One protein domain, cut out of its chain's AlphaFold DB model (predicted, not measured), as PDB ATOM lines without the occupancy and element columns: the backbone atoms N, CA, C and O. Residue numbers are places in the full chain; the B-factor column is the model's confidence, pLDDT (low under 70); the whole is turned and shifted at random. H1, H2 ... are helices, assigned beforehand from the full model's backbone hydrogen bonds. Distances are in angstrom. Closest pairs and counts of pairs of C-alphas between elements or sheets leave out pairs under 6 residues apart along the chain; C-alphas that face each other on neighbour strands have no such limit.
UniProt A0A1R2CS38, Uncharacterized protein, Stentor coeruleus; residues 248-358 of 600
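What this domain is: This is residues 248 to 358 of the 600 residues of an uncharacterized protein of Stentor coeruleus (UniProt A0A1R2CS38). Helix H2 runs through the middle of this all-helix domain, with the long helix H1 crossing it steeply, H5 packed along it, and a small hairpin of H3 and H4 packed on its first part. H1 and H5 also meet, near the last residues of H1. The printed part has 111 residues with five named helices, H1 to H5 in chain order, and no named strand. It is compact, with a radius of gyration of the C-alphas of 13.9 A, and spans 36 by 30 by 24 A.

Where its parts are: H1, residues 252 to 276, begins with C-alpha 252 at (122.261, 248.426, 241.099) and is 36.5 A long. H2, residues 283 to 302, is 28.2 A long. H3 holds residues 314 to 321 and H4 residues 325 to 335. H5, residues 341 to 355, is 20.1 A long and ends with C-alpha 355 at (101.093, 239.874, 258.831).

How they stand to each other: H2 is the hub, touching the four other helices. H1 touches it with residues 264 to 274 alone, at a steep tilt of 63 degrees, opposite ways; the closest C-alphas, of Ser 267 and Ser 289, are 4.7 A apart. H5 touches H2 at 32 degrees, a tilt only just shallow, the same way; the closest C-alphas, of Val 290 and Ala 345, are 5.6 A apart. H3 and H4 form a helical hairpin at a shallow tilt of 30 degrees; their closest C-alphas, of Ile 319 and Ile 328, are 4.9 A apart. H2 touches H3 with residues 284 to 292 alone, and the closest C-alphas, of Ala 288 and Asp 316, are 5.5 A apart. H1 and H4 are apart. Every O i to N i+4 pair is within hydrogen-bond range in H1, H2 and H3, against 6 of 7 in H4 and 10 of 11 in H5.

The domain as a whole: The two C-alphas farthest apart, of Asn 251 and Asn 340, are 40.8 A apart. The printed part has no cut. The link from H2 to H3, 11 residues, is long. Residues 304 to 309 and residue 338 have pLDDT under 70.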
ATOM      1  N   PHE A 248     113.635 252.271 248.921       93.25
ATOM      2  CA  PHE A 248     114.821 251.720 248.297       93.25
ATOM      3  C   PHE A 248     115.644 252.868 247.727       93.25
ATOM      4  O   PHE A 248     115.144 253.697 246.970       93.25
ATOM      5  N   ARG A 249     116.927 252.919 248.089       89.50
ATOM      6  CA  ARG A 249     117.894 253.748 247.368       89.50
ATOM      7  C   ARG A 249     118.186 253.059 246.042       89.50
ATOM      8  O   ARG A 249     118.591 251.902 246.059       89.50
ATOM      9  N   LEU A 250     118.025 253.769 244.937       80.25
ATOM     10  CA  LEU A 250     118.237 253.212 243.607       80.25
ATOM     11  C   LEU A 250     119.715 253.328 243.227       80.25
ATOM     12  O   LEU A 250     120.208 254.378 242.831       80.25
ATOM     13  N   ASN A 251     120.427 252.241 243.483       78.38
ATOM     14  CA  ASN A 251     121.692 251.837 242.871       78.38
ATOM     15  C   ASN A 251     121.506 250.383 242.397       78.38
ATOM     16  O   ASN A 251     120.484 249.794 242.742       78.38
ATOM     17  N   ASP A 252     122.458 249.767 241.695       72.12
ATOM     18  CA  ASP A 252     122.261 248.426 241.099       72.12
ATOM     19  C   ASP A 252     121.691 247.391 242.087       72.12
ATOM     20  O   ASP A 252     120.657 246.765 241.847       72.12
ATOM     21  N   LYS A 253     122.299 247.286 243.278       79.81
ATOM     22  CA  LYS A 253     121.838 246.376 244.345       79.81
ATOM     23  C   LYS A 253     120.473 246.767 244.919       79.81
ATOM     24  O   LYS A 253     119.700 245.911 245.344       79.81
ATOM     25  N   GLY A 254     120.192 248.061 245.018       84.50
ATOM     26  CA  GLY A 254     118.927 248.581 245.522       84.50
ATOM     27  C   GLY A 254     117.782 248.399 244.532       84.50
ATOM     28  O   GLY A 254     116.666 248.114 244.962       84.50
ATOM     29  N   PHE A 255     118.067 248.489 243.230       87.19
ATOM     30  CA  PHE A 255     117.104 248.256 242.161       87.19
ATOM     31  C   PHE A 255     116.658 246.791 242.128       87.19
ATOM     32  O   PHE A 255     115.462 246.532 242.095       87.19
ATOM     33  N   GLN A 256     117.579 245.830 242.260       87.81
ATOM     34  CA  GLN A 256     117.230 244.401 242.342       87.81
ATOM     35  C   GLN A 256     116.259 244.104 243.497       87.81
ATOM     36  O   GLN A 256     115.194 243.523 243.286       87.81
ATOM     37  N   LYS A 257     116.566 244.600 244.706       89.69
ATOM     38  CA  LYS A 257     115.684 244.460 245.881       89.69
ATOM     39  C   LYS A 257     114.329 245.133 245.686       89.69
ATOM     40  O   LYS A 257     113.311 244.639 246.169       89.69
ATOM     41  N   PHE A 258     114.321 246.281 245.013       93.44
ATOM     42  CA  PHE A 258     113.090 246.966 244.656       93.44
ATOM     43  C   PHE A 258     112.253 246.128 243.680       93.44
ATOM     44  O   PHE A 258     111.070 245.949 243.938       93.44
ATOM     45  N   VAL A 259     112.848 245.571 242.621       93.06
ATOM     46  CA  VAL A 259     112.152 244.738 241.624       93.06
ATOM     47  C   VAL A 259     111.509 243.517 242.271       93.06
ATOM     48  O   VAL A 259     110.346 243.232 242.000       93.06
ATOM     49  N   GLU A 260     112.222 242.803 243.144       92.00
ATOM     50  CA  GLU A 260     111.650 241.670 243.884       92.00
ATOM     51  C   GLU A 260     110.400 242.088 244.656       92.00
ATOM     52  O   GLU A 260     109.344 241.465 244.544       92.00
ATOM     53  N   TYR A 261     110.494 243.193 245.396       94.31
ATOM     54  CA  TYR A 261     109.376 243.671 246.187       94.31
ATOM     55  C   TYR A 261     108.239 244.236 245.324       94.31
ATOM     56  O   TYR A 261     107.073 244.001 245.625       94.31
ATOM     57  N   TYR A 262     108.546 244.907 244.214       96.81
ATOM     58  CA  TYR A 262     107.562 245.365 243.235       96.81
ATOM     59  C   TYR A 262     106.702 244.201 242.738       96.81
ATOM     60  O   TYR A 262     105.482 244.333 242.676       96.81
ATOM     61  N   LYS A 263     107.316 243.051 242.425       96.62
ATOM     62  CA  LYS A 263     106.595 241.854 241.967       96.62
ATOM     63  C   LYS A 263     105.691 241.271 243.059       96.62
ATOM     64  O   LYS A 263     104.578 240.848 242.763       96.62
ATOM     65  N   ILE A 264     106.134 241.302 244.319       96.31
ATOM     66  CA  ILE A 264     105.313 240.902 245.475       96.31
ATOM     67  C   ILE A 264     104.094 241.822 245.614       96.31
ATOM     68  O   ILE A 264     102.968 241.345 245.761       96.31
ATOM     69  N   VAL A 265     104.283 243.144 245.535       97.00
ATOM     70  CA  VAL A 265     103.160 244.093 245.620       97.00
ATOM     71  C   VAL A 265     102.228 243.961 244.420       97.00
ATOM     72  O   VAL A 265     101.016 243.997 244.598       97.00
ATOM     73  N   PHE A 266     102.762 243.736 243.220       97.12
ATOM     74  CA  PHE A 266     101.969 243.464 242.021       97.12
ATOM     75  C   PHE A 266     101.051 242.253 242.232       97.12
ATOM     76  O   PHE A 266      99.841 242.341 242.045       97.12
ATOM     77  N   SER A 267     101.615 241.140 242.708       97.00
ATOM     78  CA  SER A 267     100.859 239.921 242.984       97.00
ATOM     79  C   SER A 267      99.830 240.092 244.103       97.00
ATOM     80  O   SER A 267      98.708 239.617 243.967       97.00
ATOM     81  N   THR A 268     100.179 240.760 245.202       97.00
ATOM     82  CA  THR A 268      99.230 240.979 246.310       97.00
ATOM     83  C   THR A 268      98.147 242.001 245.956       97.00
ATOM     84  O   THR A 268      97.057 241.947 246.513       97.00
ATOM     85  N   SER A 269      98.410 242.910 245.016       96.56
ATOM     86  CA  SER A 269      97.398 243.814 244.455       96.56
ATOM     87  C   SER A 269      96.382 243.046 243.610       96.56
ATOM     88  O   SER A 269      95.183 243.178 243.839       96.56
ATOM     89  N   MET A 270      96.868 242.165 242.729       96.38
ATOM     90  CA  MET A 270      96.032 241.270 241.924       96.38
ATOM     91  C   MET A 270      95.167 240.352 242.797       96.38
ATOM     92  O   MET A 270      93.984 240.178 242.514       96.38
ATOM     93  N   LEU A 271      95.722 239.821 243.895       96.56
ATOM     94  CA  LEU A 271      94.966 239.043 244.882       96.56
ATOM     95  C   LEU A 271      93.783 239.842 245.456       96.56
ATOM     96  O   LEU A 271      92.673 239.326 245.541       96.56
ATOM     97  N   LYS A 272      94.006 241.104 245.839       96.44
ATOM     98  CA  LYS A 272      92.951 241.968 246.391       96.44
ATOM     99  C   LYS A 272      91.860 242.278 245.369       96.44
ATOM    100  O   LYS A 272      90.690 242.241 245.729       96.44
ATOM    101  N   GLU A 273      92.235 242.578 244.124       95.50
ATOM    102  CA  GLU A 273      91.274 242.815 243.036       95.50
ATOM    103  C   GLU A 273      90.467 241.539 242.745       95.50
ATOM    104  O   GLU A 273      89.243 241.589 242.673       95.50
ATOM    105  N   THR A 274      91.119 240.375 242.731       94.25
ATOM    106  CA  THR A 274      90.450 239.074 242.552       94.25
ATOM    107  C   THR A 274      89.399 238.799 243.631       94.25
ATOM    108  O   THR A 274      88.324 238.301 243.330       94.25
ATOM    109  N   ILE A 275      89.679 239.138 244.891       94.50
ATOM    110  CA  ILE A 275      88.723 238.939 245.994       94.50
ATOM    111  C   ILE A 275      87.513 239.869 245.872       94.50
ATOM    112  O   ILE A 275      86.432 239.527 246.344       94.50
ATOM    113  N   SER A 276      87.675 241.043 245.256       92.94
ATOM    114  CA  SER A 276      86.528 241.907 244.963       92.94
ATOM    115  C   SER A 276      85.686 241.394 243.796       92.94
ATOM    116  O   SER A 276      84.470 241.564 243.819       92.94
ATOM    117  N   ASP A 277      86.318 240.768 242.802       93.31
ATOM    118  CA  ASP A 277      85.656 240.171 241.646       93.31
ATOM    119  C   ASP A 277      86.579 239.127 240.991       93.31
ATOM    120  O   ASP A 277      87.617 239.447 240.401       93.31
ATOM    121  N   PHE A 278      86.181 237.856 241.085       90.56
ATOM    122  CA  PHE A 278      86.950 236.719 240.577       90.56
ATOM    123  C   PHE A 278      86.994 236.644 239.042       90.56
ATOM    124  O   PHE A 278      87.771 235.859 238.502       90.56
ATOM    125  N   SER A 279      86.200 237.450 238.329       91.75
ATOM    126  CA  SER A 279      86.165 237.474 236.862       91.75
ATOM    127  C   SER A 279      87.211 238.396 236.224       91.75
ATOM    128  O   SER A 279      87.429 238.324 235.015       91.75
ATOM    129  N   ILE A 280      87.894 239.234 237.018       92.88
ATOM    130  CA  ILE A 280      88.839 240.248 236.513       92.88
ATOM    131  C   ILE A 280      90.033 239.617 235.783       92.88
ATOM    132  O   ILE A 280      90.559 240.194 234.828       92.88
ATOM    133  N   TYR A 281      90.491 238.446 236.230       92.62
ATOM    134  CA  TYR A 281      91.702 237.808 235.722       92.62
ATOM    135  C   TYR A 281      91.462 236.365 235.295       92.62
ATOM    136  O   TYR A 281      90.622 235.660 235.841       92.62
ATOM    137  N   HIS A 282      92.285 235.897 234.355       91.69
ATOM    138  CA  HIS A 282      92.368 234.478 234.026       91.69
ATOM    139  C   HIS A 282      92.794 233.651 235.245       91.69
ATOM    140  O   HIS A 282      93.650 234.078 236.030       91.69
ATOM    141  N   TYR A 283      92.235 232.446 235.359       91.62
ATOM    142  CA  TYR A 283      92.456 231.531 236.477       91.62
ATOM    143  C   TYR A 283      93.946 231.282 236.759       91.62
ATOM    144  O   TYR A 283      94.379 231.312 237.908       91.62
ATOM    145  N   GLU A 284      94.764 231.141 235.719       93.56
ATOM    146  CA  GLU A 284      96.204 230.904 235.825       93.56
ATOM    147  C   GLU A 284      96.942 232.085 236.475       93.56
ATOM    148  O   GLU A 284      97.856 231.887 237.282       93.56
ATOM    149  N   LYS A 285      96.533 233.327 236.165       94.56
ATOM    150  CA  LYS A 285      97.082 234.534 236.806       94.56
ATOM    151  C   LYS A 285      96.658 234.607 238.269       94.56
ATOM    152  O   LYS A 285      97.495 234.907 239.124       94.56
ATOM    153  N   ILE A 286      95.400 234.276 238.562       94.19
ATOM    154  CA  ILE A 286      94.893 234.203 239.935       94.19
ATOM    155  C   ILE A 286      95.721 233.191 240.733       94.19
ATOM    156  O   ILE A 286      96.298 233.555 241.758       94.19
ATOM    157  N   ALA A 287      95.869 231.966 240.231       93.94
ATOM    158  CA  ALA A 287      96.636 230.907 240.873       93.94
ATOM    159  C   ALA A 287      98.091 231.320 241.142       93.94
ATOM    160  O   ALA A 287      98.576 231.175 242.268       93.94
ATOM    161  N   ALA A 288      98.770 231.920 240.158       94.75
ATOM    162  CA  ALA A 288     100.127 232.431 240.345       94.75
ATOM    163  C   ALA A 288     100.198 233.525 241.423       94.75
ATOM    164  O   ALA A 288     101.076 233.494 242.293       94.75
ATOM    165  N   SER A 289      99.241 234.459 241.420       96.06
ATOM    166  CA  SER A 289      99.173 235.532 242.414       96.06
ATOM    167  C   SER A 289      98.939 235.004 243.837       96.06
ATOM    168  O   SER A 289      99.536 235.501 244.799       96.06
ATOM    169  N   VAL A 290      98.132 233.949 243.983       95.00
ATOM    170  CA  VAL A 290      97.840 233.300 245.265       95.00
ATOM    171  C   VAL A 290      99.074 232.568 245.787       95.00
ATOM    172  O   VAL A 290      99.430 232.739 246.953       95.00
ATOM    173  N   GLN A 291      99.796 231.823 244.943       93.19
ATOM    174  CA  GLN A 291     101.000 231.096 245.373       93.19
ATOM    175  C   GLN A 291     102.169 232.030 245.735       93.19
ATOM    176  O   GLN A 291     102.903 231.761 246.692       93.19
ATOM    177  N   ILE A 292     102.350 233.150 245.023       94.94
ATOM    178  CA  ILE A 292     103.303 234.201 245.431       94.94
ATOM    179  C   ILE A 292     102.887 234.799 246.779       94.94
ATOM    180  O   ILE A 292     103.705 234.898 247.697       94.94
ATOM    181  N   SER A 293     101.612 235.163 246.930       95.50
ATOM    182  CA  SER A 293     101.092 235.769 248.161       95.50
ATOM    183  C   SER A 293     101.202 234.825 249.362       95.50
ATOM    184  O   SER A 293     101.552 235.262 250.456       95.50
ATOM    185  N   LYS A 294     101.002 233.518 249.154       93.44
ATOM    186  CA  LYS A 294     101.201 232.464 250.158       93.44
ATOM    187  C   LYS A 294     102.653 232.393 250.626       93.44
ATOM    188  O   LYS A 294     102.904 232.367 251.830       93.44
ATOM    189  N   ARG A 295     103.621 232.424 249.702       93.06
ATOM    190  CA  ARG A 295     105.051 232.482 250.055       93.06
ATOM    191  C   ARG A 295     105.411 233.779 250.764       93.06
ATOM    192  O   ARG A 295     106.166 233.750 251.733       93.06
ATOM    193  N   TRP A 296     104.827 234.904 250.351       94.31
ATOM    194  CA  TRP A 296     105.017 236.180 251.037       94.31
ATOM    195  C   TRP A 296     104.493 236.149 252.478       94.31
ATOM    196  O   TRP A 296     105.224 236.512 253.401       94.31
ATOM    197  N   ALA A 297     103.275 235.644 252.693       93.38
ATOM    198  CA  ALA A 297     102.714 235.436 254.025       93.38
ATOM    199  C   ALA A 297     103.593 234.491 254.865       93.38
ATOM    200  O   ALA A 297     103.887 234.789 256.023       93.38
ATOM    201  N   GLY A 298     104.092 233.403 254.268       91.31
ATOM    202  CA  GLY A 298     105.045 232.488 254.902       91.31
ATOM    203  C   GLY A 298     106.330 233.186 255.356       91.31
ATOM    204  O   GLY A 298     106.722 233.055 256.518       91.31
ATOM    205  N   LYS A 299     106.940 234.005 254.490       88.88
ATOM    206  CA  LYS A 299     108.126 234.808 254.823       88.88
ATOM    207  C   LYS A 299     107.857 235.798 255.953       88.88
ATOM    208  O   LYS A 299     108.678 235.925 256.856       88.88
ATOM    209  N   LEU A 300     106.712 236.479 255.940       89.62
ATOM    210  CA  LEU A 300     106.337 237.408 257.010       89.62
ATOM    211  C   LEU A 300     106.107 236.697 258.348       89.62
ATOM    212  O   LEU A 300     106.486 237.223 259.393       89.62
ATOM    213  N   LYS A 301     105.501 235.507 258.317       88.75
ATOM    214  CA  LYS A 301     105.137 234.740 259.512       88.75
ATOM    215  C   LYS A 301     106.323 234.024 260.149       88.75
ATOM    216  O   LYS A 301     106.447 234.023 261.370       88.75
ATOM    217  N   PHE A 302     107.179 233.410 259.335       84.75
ATOM    218  CA  PHE A 302     108.228 232.507 259.813       84.75
ATOM    219  C   PHE A 302     109.646 233.040 259.595       84.75
ATOM    220  O   PHE A 302     110.592 232.457 260.115       84.75
ATOM    221  N   GLY A 303     109.817 234.134 258.844       75.81
ATOM    222  CA  GLY A 303     111.144 234.653 258.496       75.81
ATOM    223  C   GLY A 303     111.970 233.688 257.645       75.81
ATOM    224  O   GLY A 303     113.186 233.837 257.591       75.81
ATOM    225  N   ILE A 304     111.326 232.692 257.025       58.56
ATOM    226  CA  ILE A 304     111.982 231.711 256.163       58.56
ATOM    227  C   ILE A 304     112.291 232.408 254.840       58.56
ATOM    228  O   ILE A 304     111.382 232.766 254.086       58.56
ATOM    229  N   ASP A 305     113.577 232.627 254.595       53.69
ATOM    230  CA  ASP A 305     114.100 232.859 253.262       53.69
ATOM    231  C   ASP A 305     114.352 231.477 252.655       53.69
ATOM    232  O   ASP A 305     115.236 230.749 253.099       53.69
ATOM    233  N   ASP A 306     113.533 231.081 251.682       50.59
ATOM    234  CA  ASP A 306     113.927 230.010 250.772       50.59
ATOM    235  C   ASP A 306     115.019 230.608 249.872       50.59
ATOM    236  O   ASP A 306     114.732 231.320 248.906       50.59
ATOM    237  N   GLU A 307     116.278 230.471 250.299       50.53
ATOM    238  CA  GLU A 307     117.440 231.036 249.600       50.53
ATOM    239  C   GLU A 307     117.610 230.438 248.195       50.53
ATOM    240  O   GLU A 307     118.240 231.062 247.340       50.53
ATOM    241  N   GLU A 308     117.025 229.264 247.941       49.72
ATOM    242  CA  GLU A 308     117.118 228.559 246.664       49.72
ATOM    243  C   GLU A 308     116.091 229.090 245.648       49.72
ATOM    244  O   GLU A 308     116.408 229.260 244.467       49.72
ATOM    245  N   TYR A 309     114.888 229.455 246.105       60.25
ATOM    246  CA  TYR A 309     113.804 229.938 245.249       60.25
ATOM    247  C   TYR A 309     113.125 231.176 245.859       60.25
ATOM    248  O   TYR A 309     112.285 231.086 246.751       60.25
ATOM    249  N   GLY A 310     113.459 232.372 245.355       77.75
ATOM    250  CA  GLY A 310     112.888 233.634 245.846       77.75
ATOM    251  C   GLY A 310     111.343 233.678 245.871       77.75
ATOM    252  O   GLY A 310     110.650 232.898 245.221       77.75
ATOM    253  N   ILE A 311     110.767 234.659 246.583       90.00
ATOM    254  CA  ILE A 311     109.299 234.791 246.783       90.00
ATOM    255  C   ILE A 311     108.502 234.915 245.477       90.00
ATOM    256  O   ILE A 311     107.309 234.626 245.458       90.00
ATOM    257  N   VAL A 312     109.137 235.328 244.383       92.12
ATOM    258  CA  VAL A 312     108.528 235.349 243.051       92.12
ATOM    259  C   VAL A 312     109.426 234.559 242.111       92.12
ATOM    260  O   VAL A 312     110.535 235.002 241.814       92.12
ATOM    261  N   LEU A 313     108.956 233.404 241.641       91.94
ATOM    262  CA  LEU A 313     109.703 232.576 240.699       91.94
ATOM    263  C   LEU A 313     109.630 233.181 239.298       91.94
ATOM    264  O   LEU A 313     108.712 233.934 238.955       91.94
ATOM    265  N   CYS A 314     110.588 232.805 238.452       89.88
ATOM    266  CA  CYS A 314     110.617 233.230 237.054       89.88
ATOM    267  C   CYS A 314     109.329 232.855 236.309       89.88
ATOM    268  O   CYS A 314     108.815 233.669 235.545       89.88
ATOM    269  N   ASN A 315     108.792 231.656 236.554       90.88
ATOM    270  CA  ASN A 315     107.573 231.184 235.899       90.88
ATOM    271  C   ASN A 315     106.340 231.958 236.372       90.88
ATOM    272  O   ASN A 315     105.556 232.393 235.533       90.88
ATOM    273  N   ASP A 316     106.218 232.230 237.674       93.31
ATOM    274  CA  ASP A 316     105.113 233.046 238.192       93.31
ATOM    275  C   ASP A 316     105.132 234.433 237.560       93.31
ATOM    276  O   ASP A 316     104.112 234.934 237.100       93.31
ATOM    277  N   TRP A 317     106.316 235.051 237.486       94.06
ATOM    278  CA  TRP A 317     106.431 236.370 236.884       94.06
ATOM    279  C   TRP A 317     106.105 236.351 235.390       94.06
ATOM    280  O   TRP A 317     105.470 237.285 234.906       94.06
ATOM    281  N   ARG A 318     106.487 235.298 234.654       92.75
ATOM    282  CA  ARG A 318     106.098 235.124 233.245       92.75
ATOM    283  C   ARG A 318     104.581 235.014 233.084       92.75
ATOM    284  O   ARG A 318     104.046 235.662 232.195       92.75
ATOM    285  N   ILE A 319     103.897 234.281 233.963       94.44
ATOM    286  CA  ILE A 319     102.427 234.197 233.976       94.44
ATOM    287  C   ILE A 319     101.809 235.572 234.273       94.44
ATOM    288  O   ILE A 319     100.947 236.040 233.535       94.44
ATOM    289  N   LEU A 320     102.276 236.251 235.325       94.56
ATOM    290  CA  LEU A 320     101.693 237.519 235.774       94.56
ATOM    291  C   LEU A 320     101.941 238.693 234.818       94.56
ATOM    292  O   LEU A 320     101.091 239.575 234.713       94.56
ATOM    293  N   SER A 321     103.095 238.724 234.147       92.12
ATOM    294  CA  SER A 321     103.504 239.837 233.274       92.12
ATOM    295  C   SER A 321     103.192 239.639 231.788       92.12
ATOM    296  O   SER A 321     103.366 240.583 231.021       92.12
ATOM    297  N   SER A 322     102.759 238.443 231.376       92.00
ATOM    298  CA  SER A 322     102.365 238.156 229.992       92.00
ATOM    299  C   SER A 322     100.904 238.521 229.742       92.00
ATOM    300  O   SER A 322     100.049 238.292 230.598       92.00
ATOM    301  N   ASP A 323     100.615 239.010 228.541       90.56
ATOM    302  CA  ASP A 323      99.252 239.153 228.013       90.56
ATOM    303  C   ASP A 323      98.908 238.050 226.992       90.56
ATOM    304  O   ASP A 323      97.753 237.896 226.607       90.56
ATOM    305  N   ASP A 324      99.890 237.236 226.582       92.88
ATOM    306  CA  ASP A 324      99.665 236.089 225.698       92.88
ATOM    307  C   ASP A 324      99.150 234.870 226.476       92.88
ATOM    308  O   ASP A 324      99.866 234.283 227.297       92.88
ATOM    309  N   ILE A 325      97.917 234.464 226.163       89.44
ATOM    310  CA  ILE A 325      97.208 233.330 226.771       89.44
ATOM    311  C   ILE A 325      97.952 232.010 226.531       89.44
ATOM    312  O   ILE A 325      98.019 231.175 227.432       89.44
ATOM    313  N   LYS A 326      98.570 231.814 225.355       90.31
ATOM    314  CA  LYS A 326      99.304 230.570 225.049       90.31
ATOM    315  C   LYS A 326     100.529 230.422 225.941       90.31
ATOM    316  O   LYS A 326     100.762 229.354 226.515       90.31
ATOM    317  N   THR A 327     101.288 231.504 226.090       88.75
ATOM    318  CA  THR A 327     102.396 231.591 227.040       88.75
ATOM    319  C   THR A 327     101.915 231.302 228.462       88.75
ATOM    320  O   THR A 327     102.496 230.447 229.128       88.75
ATOM    321  N   ILE A 328     100.834 231.949 228.914       91.19
ATOM    322  CA  ILE A 328     100.271 231.753 230.261       91.19
ATOM    323  C   ILE A 328      99.937 230.277 230.515       91.19
ATOM    324  O   ILE A 328     100.468 229.696 231.463       91.19
ATOM    325  N   GLY A 329      99.138 229.655 229.643       88.25
ATOM    326  CA  GLY A 329      98.733 228.254 229.787       88.25
ATOM    327  C   GLY A 329      99.921 227.289 229.772       88.25
ATOM    328  O   GLY A 329      99.984 226.365 230.578       88.25
ATOM    329  N   THR A 330     100.930 227.544 228.931       89.69
ATOM    330  CA  THR A 330     102.139 226.701 228.848       89.69
ATOM    331  C   THR A 330     102.923 226.680 230.162       89.69
ATOM    332  O   THR A 330     103.365 225.620 230.610       89.69
ATOM    333  N   TYR A 331     103.112 227.843 230.793       88.12
ATOM    334  CA  TYR A 331     103.791 227.918 232.089       88.12
ATOM    335  C   TYR A 331     102.912 227.411 233.231       88.12
ATOM    336  O   TYR A 331     103.435 226.802 234.159       88.12
ATOM    337  N   TYR A 332     101.598 227.619 233.174       89.06
ATOM    338  CA  TYR A 332     100.695 227.116 234.200       89.06
ATOM    339  C   TYR A 332     100.687 225.581 234.241       89.06
ATOM    340  O   TYR A 332     101.119 225.002 235.235       89.06
ATOM    341  N   THR A 333     100.325 224.916 233.138       86.06
ATOM    342  CA  THR A 333     100.195 223.446 233.068       86.06
ATOM    343  C   THR A 333     101.484 222.715 233.440       86.06
ATOM    344  O   THR A 333     101.458 221.601 233.953       86.06
ATOM    345  N   ARG A 334     102.642 223.336 233.194       84.06
ATOM    346  CA  ARG A 334     103.944 222.737 233.490       84.06
ATOM    347  C   ARG A 334     104.337 222.807 234.969       84.06
ATOM    348  O   ARG A 334     105.142 221.983 235.401       84.06
ATOM    349  N   TYR A 335     103.842 223.791 235.723       81.31
ATOM    350  CA  TYR A 335     104.387 224.126 237.047       81.31
ATOM    351  C   TYR A 335     103.347 224.249 238.167       81.31
ATOM    352  O   TYR A 335     103.735 224.272 239.334       81.31
ATOM    353  N   TYR A 336     102.056 224.311 237.845       85.88
ATOM    354  CA  TYR A 336     100.970 224.439 238.815       85.88
ATOM    355  C   TYR A 336     100.140 223.154 238.879       85.88
ATOM    356  O   TYR A 336      99.997 222.435 237.893       85.88
ATOM    357  N   LYS A 337      99.613 222.859 240.071       79.50
ATOM    358  CA  LYS A 337      98.639 221.788 240.313       79.50
ATOM    359  C   LYS A 337      97.285 222.416 240.610       79.50
ATOM    360  O   LYS A 337      97.240 223.503 241.188       79.50
ATOM    361  N   ASP A 338      96.214 221.713 240.267       68.56
ATOM    362  CA  ASP A 338      94.865 222.169 240.581       68.56
ATOM    363  C   ASP A 338      94.617 222.091 242.095       68.56
ATOM    364  O   ASP A 338      94.673 221.028 242.713       68.56
ATOM    365  N   GLU A 339      94.371 223.253 242.694       78.44
ATOM    366  CA  GLU A 339      93.981 223.446 244.091       78.44
ATOM    367  C   GLU A 339      92.703 224.303 244.120       78.44
ATOM    368  O   GLU A 339      92.404 225.004 243.153       78.44
ATOM    369  N   ASN A 340      91.954 224.307 245.231       85.56
ATOM    370  CA  ASN A 340      90.870 225.278 245.420       85.56
ATOM    371  C   ASN A 340      91.460 226.683 245.658       85.56
ATOM    372  O   ASN A 340      91.624 227.135 246.793       85.56
ATOM    373  N   ILE A 341      91.839 227.350 244.567       89.50
ATOM    374  CA  ILE A 341      92.571 228.618 244.588       89.50
ATOM    375  C   ILE A 341      91.739 229.756 245.183       89.50
ATOM    376  O   ILE A 341      92.312 230.633 245.825       89.50
ATOM    377  N   TYR A 342      90.415 229.743 245.027       89.62
ATOM    378  CA  TYR A 342      89.549 230.820 245.513       89.62
ATOM    379  C   TYR A 342      89.460 230.852 247.044       89.62
ATOM    380  O   TYR A 342      89.704 231.893 247.650       89.62
ATOM    381  N   GLU A 343      89.226 229.703 247.684       90.25
ATOM    382  CA  GLU A 343      89.237 229.599 249.152       90.25
ATOM    383  C   GLU A 343      90.627 229.934 249.721       90.25
ATOM    384  O   GLU A 343      90.771 230.633 250.730       90.25
ATOM    385  N   LEU A 344      91.682 229.482 249.034       92.50
ATOM    386  CA  LEU A 344      93.050 229.813 249.408       92.50
ATOM    387  C   LEU A 344      93.331 231.319 249.274       92.50
ATOM    388  O   LEU A 344      94.020 231.879 250.128       92.50
ATOM    389  N   ALA A 345      92.798 231.981 248.244       94.50
ATOM    390  CA  ALA A 345      92.961 233.414 248.016       94.50
ATOM    391  C   ALA A 345      92.418 234.233 249.193       94.50
ATOM    392  O   ALA A 345      93.141 235.067 249.747       94.50
ATOM    393  N   GLU A 346      91.182 233.955 249.616       94.75
ATOM    394  CA  GLU A 346      90.549 234.637 250.748       94.75
ATOM    395  C   GLU A 346      91.352 234.443 252.035       94.75
ATOM    396  O   GLU A 346      91.716 235.418 252.700       94.75
ATOM    397  N   LYS A 347      91.720 233.194 252.344       95.25
ATOM    398  CA  LYS A 347      92.510 232.863 253.534       95.25
ATOM    399  C   LYS A 347      93.850 233.600 253.566       95.25
ATOM    400  O   LYS A 347      94.209 234.188 254.585       95.25
ATOM    401  N   ILE A 348      94.597 233.582 252.460       96.12
ATOM    402  CA  ILE A 348      95.905 234.245 252.381       96.12
ATOM    403  C   ILE A 348      95.762 235.763 252.483       96.12
ATOM    404  O   ILE A 348      96.605 236.421 253.093       96.12
ATOM    405  N   ASN A 349      94.701 236.340 251.929       96.81
ATOM    406  CA  ASN A 349      94.448 237.767 252.061       96.81
ATOM    407  C   ASN A 349      94.135 238.177 253.508       96.81
ATOM    408  O   ASN A 349      94.645 239.202 253.964       96.81
ATOM    409  N   GLU A 350      93.369 237.369 254.249       96.00
ATOM    410  CA  GLU A 350      93.161 237.577 255.689       96.00
ATOM    411  C   GLU A 350      94.464 237.438 256.487       96.00
ATOM    412  O   GLU A 350      94.768 238.286 257.330       96.00
ATOM    413  N   ASP A 351      95.299 236.444 256.166       95.50
ATOM    414  CA  ASP A 351      96.631 236.316 256.765       95.50
ATOM    415  C   ASP A 351      97.466 237.588 256.509       95.50
ATOM    416  O   ASP A 351      98.031 238.168 257.441       95.50
ATOM    417  N   LEU A 352      97.499 238.092 255.272       96.38
ATOM    418  CA  LEU A 352      98.269 239.284 254.906       96.38
ATOM    419  C   LEU A 352      97.781 240.568 255.590       96.38
ATOM    420  O   LEU A 352      98.624 241.399 255.936       96.38
ATOM    421  N   LYS A 353      96.474 240.724 255.852       95.50
ATOM    422  CA  LYS A 353      95.934 241.854 256.639       95.50
ATOM    423  C   LYS A 353      96.554 241.949 258.032       95.50
ATOM    424  O   LYS A 353      96.665 243.047 258.577       95.50
ATOM    425  N   THR A 354      96.927 240.809 258.612       92.94
ATOM    426  CA  THR A 354      97.523 240.735 259.954       92.94
ATOM    427  C   THR A 354      99.052 240.739 259.924       92.94
ATOM    428  O   THR A 354      99.684 241.328 260.803       92.94
ATOM    429  N   LEU A 355      99.652 240.102 258.915       93.19
ATOM    430  CA  LEU A 355     101.093 239.874 258.831       93.19
ATOM    431  C   LEU A 355     101.854 241.016 258.153       93.19
ATOM    432  O   LEU A 355     102.973 241.324 258.569       93.19
ATOM    433  N   ASP A 356     101.301 241.626 257.096       94.25
ATOM    434  CA  ASP A 356     101.996 242.685 256.362       94.25
ATOM    435  C   ASP A 356     101.666 244.056 256.968       94.25
ATOM    436  O   ASP A 356     100.556 244.565 256.784       94.25
ATOM    437  N   PRO A 357     102.624 244.723 257.637       93.50
ATOM    438  CA  PRO A 357     102.373 246.025 258.243       93.50
ATOM    439  C   PRO A 357     101.986 247.103 257.226       93.50
ATOM    440  O   PRO A 357     101.470 248.138 257.632       93.50
ATOM    441  N   GLN A 358     102.245 246.893 255.929       96.00
ATOM    442  CA  GLN A 358     101.937 247.845 254.858       96.00
ATOM    443  C   GLN A 358     100.754 247.404 253.987       96.00
ATOM    444  O   GLN A 358     100.484 248.039 252.967       96.00
TER     445      GLN A 358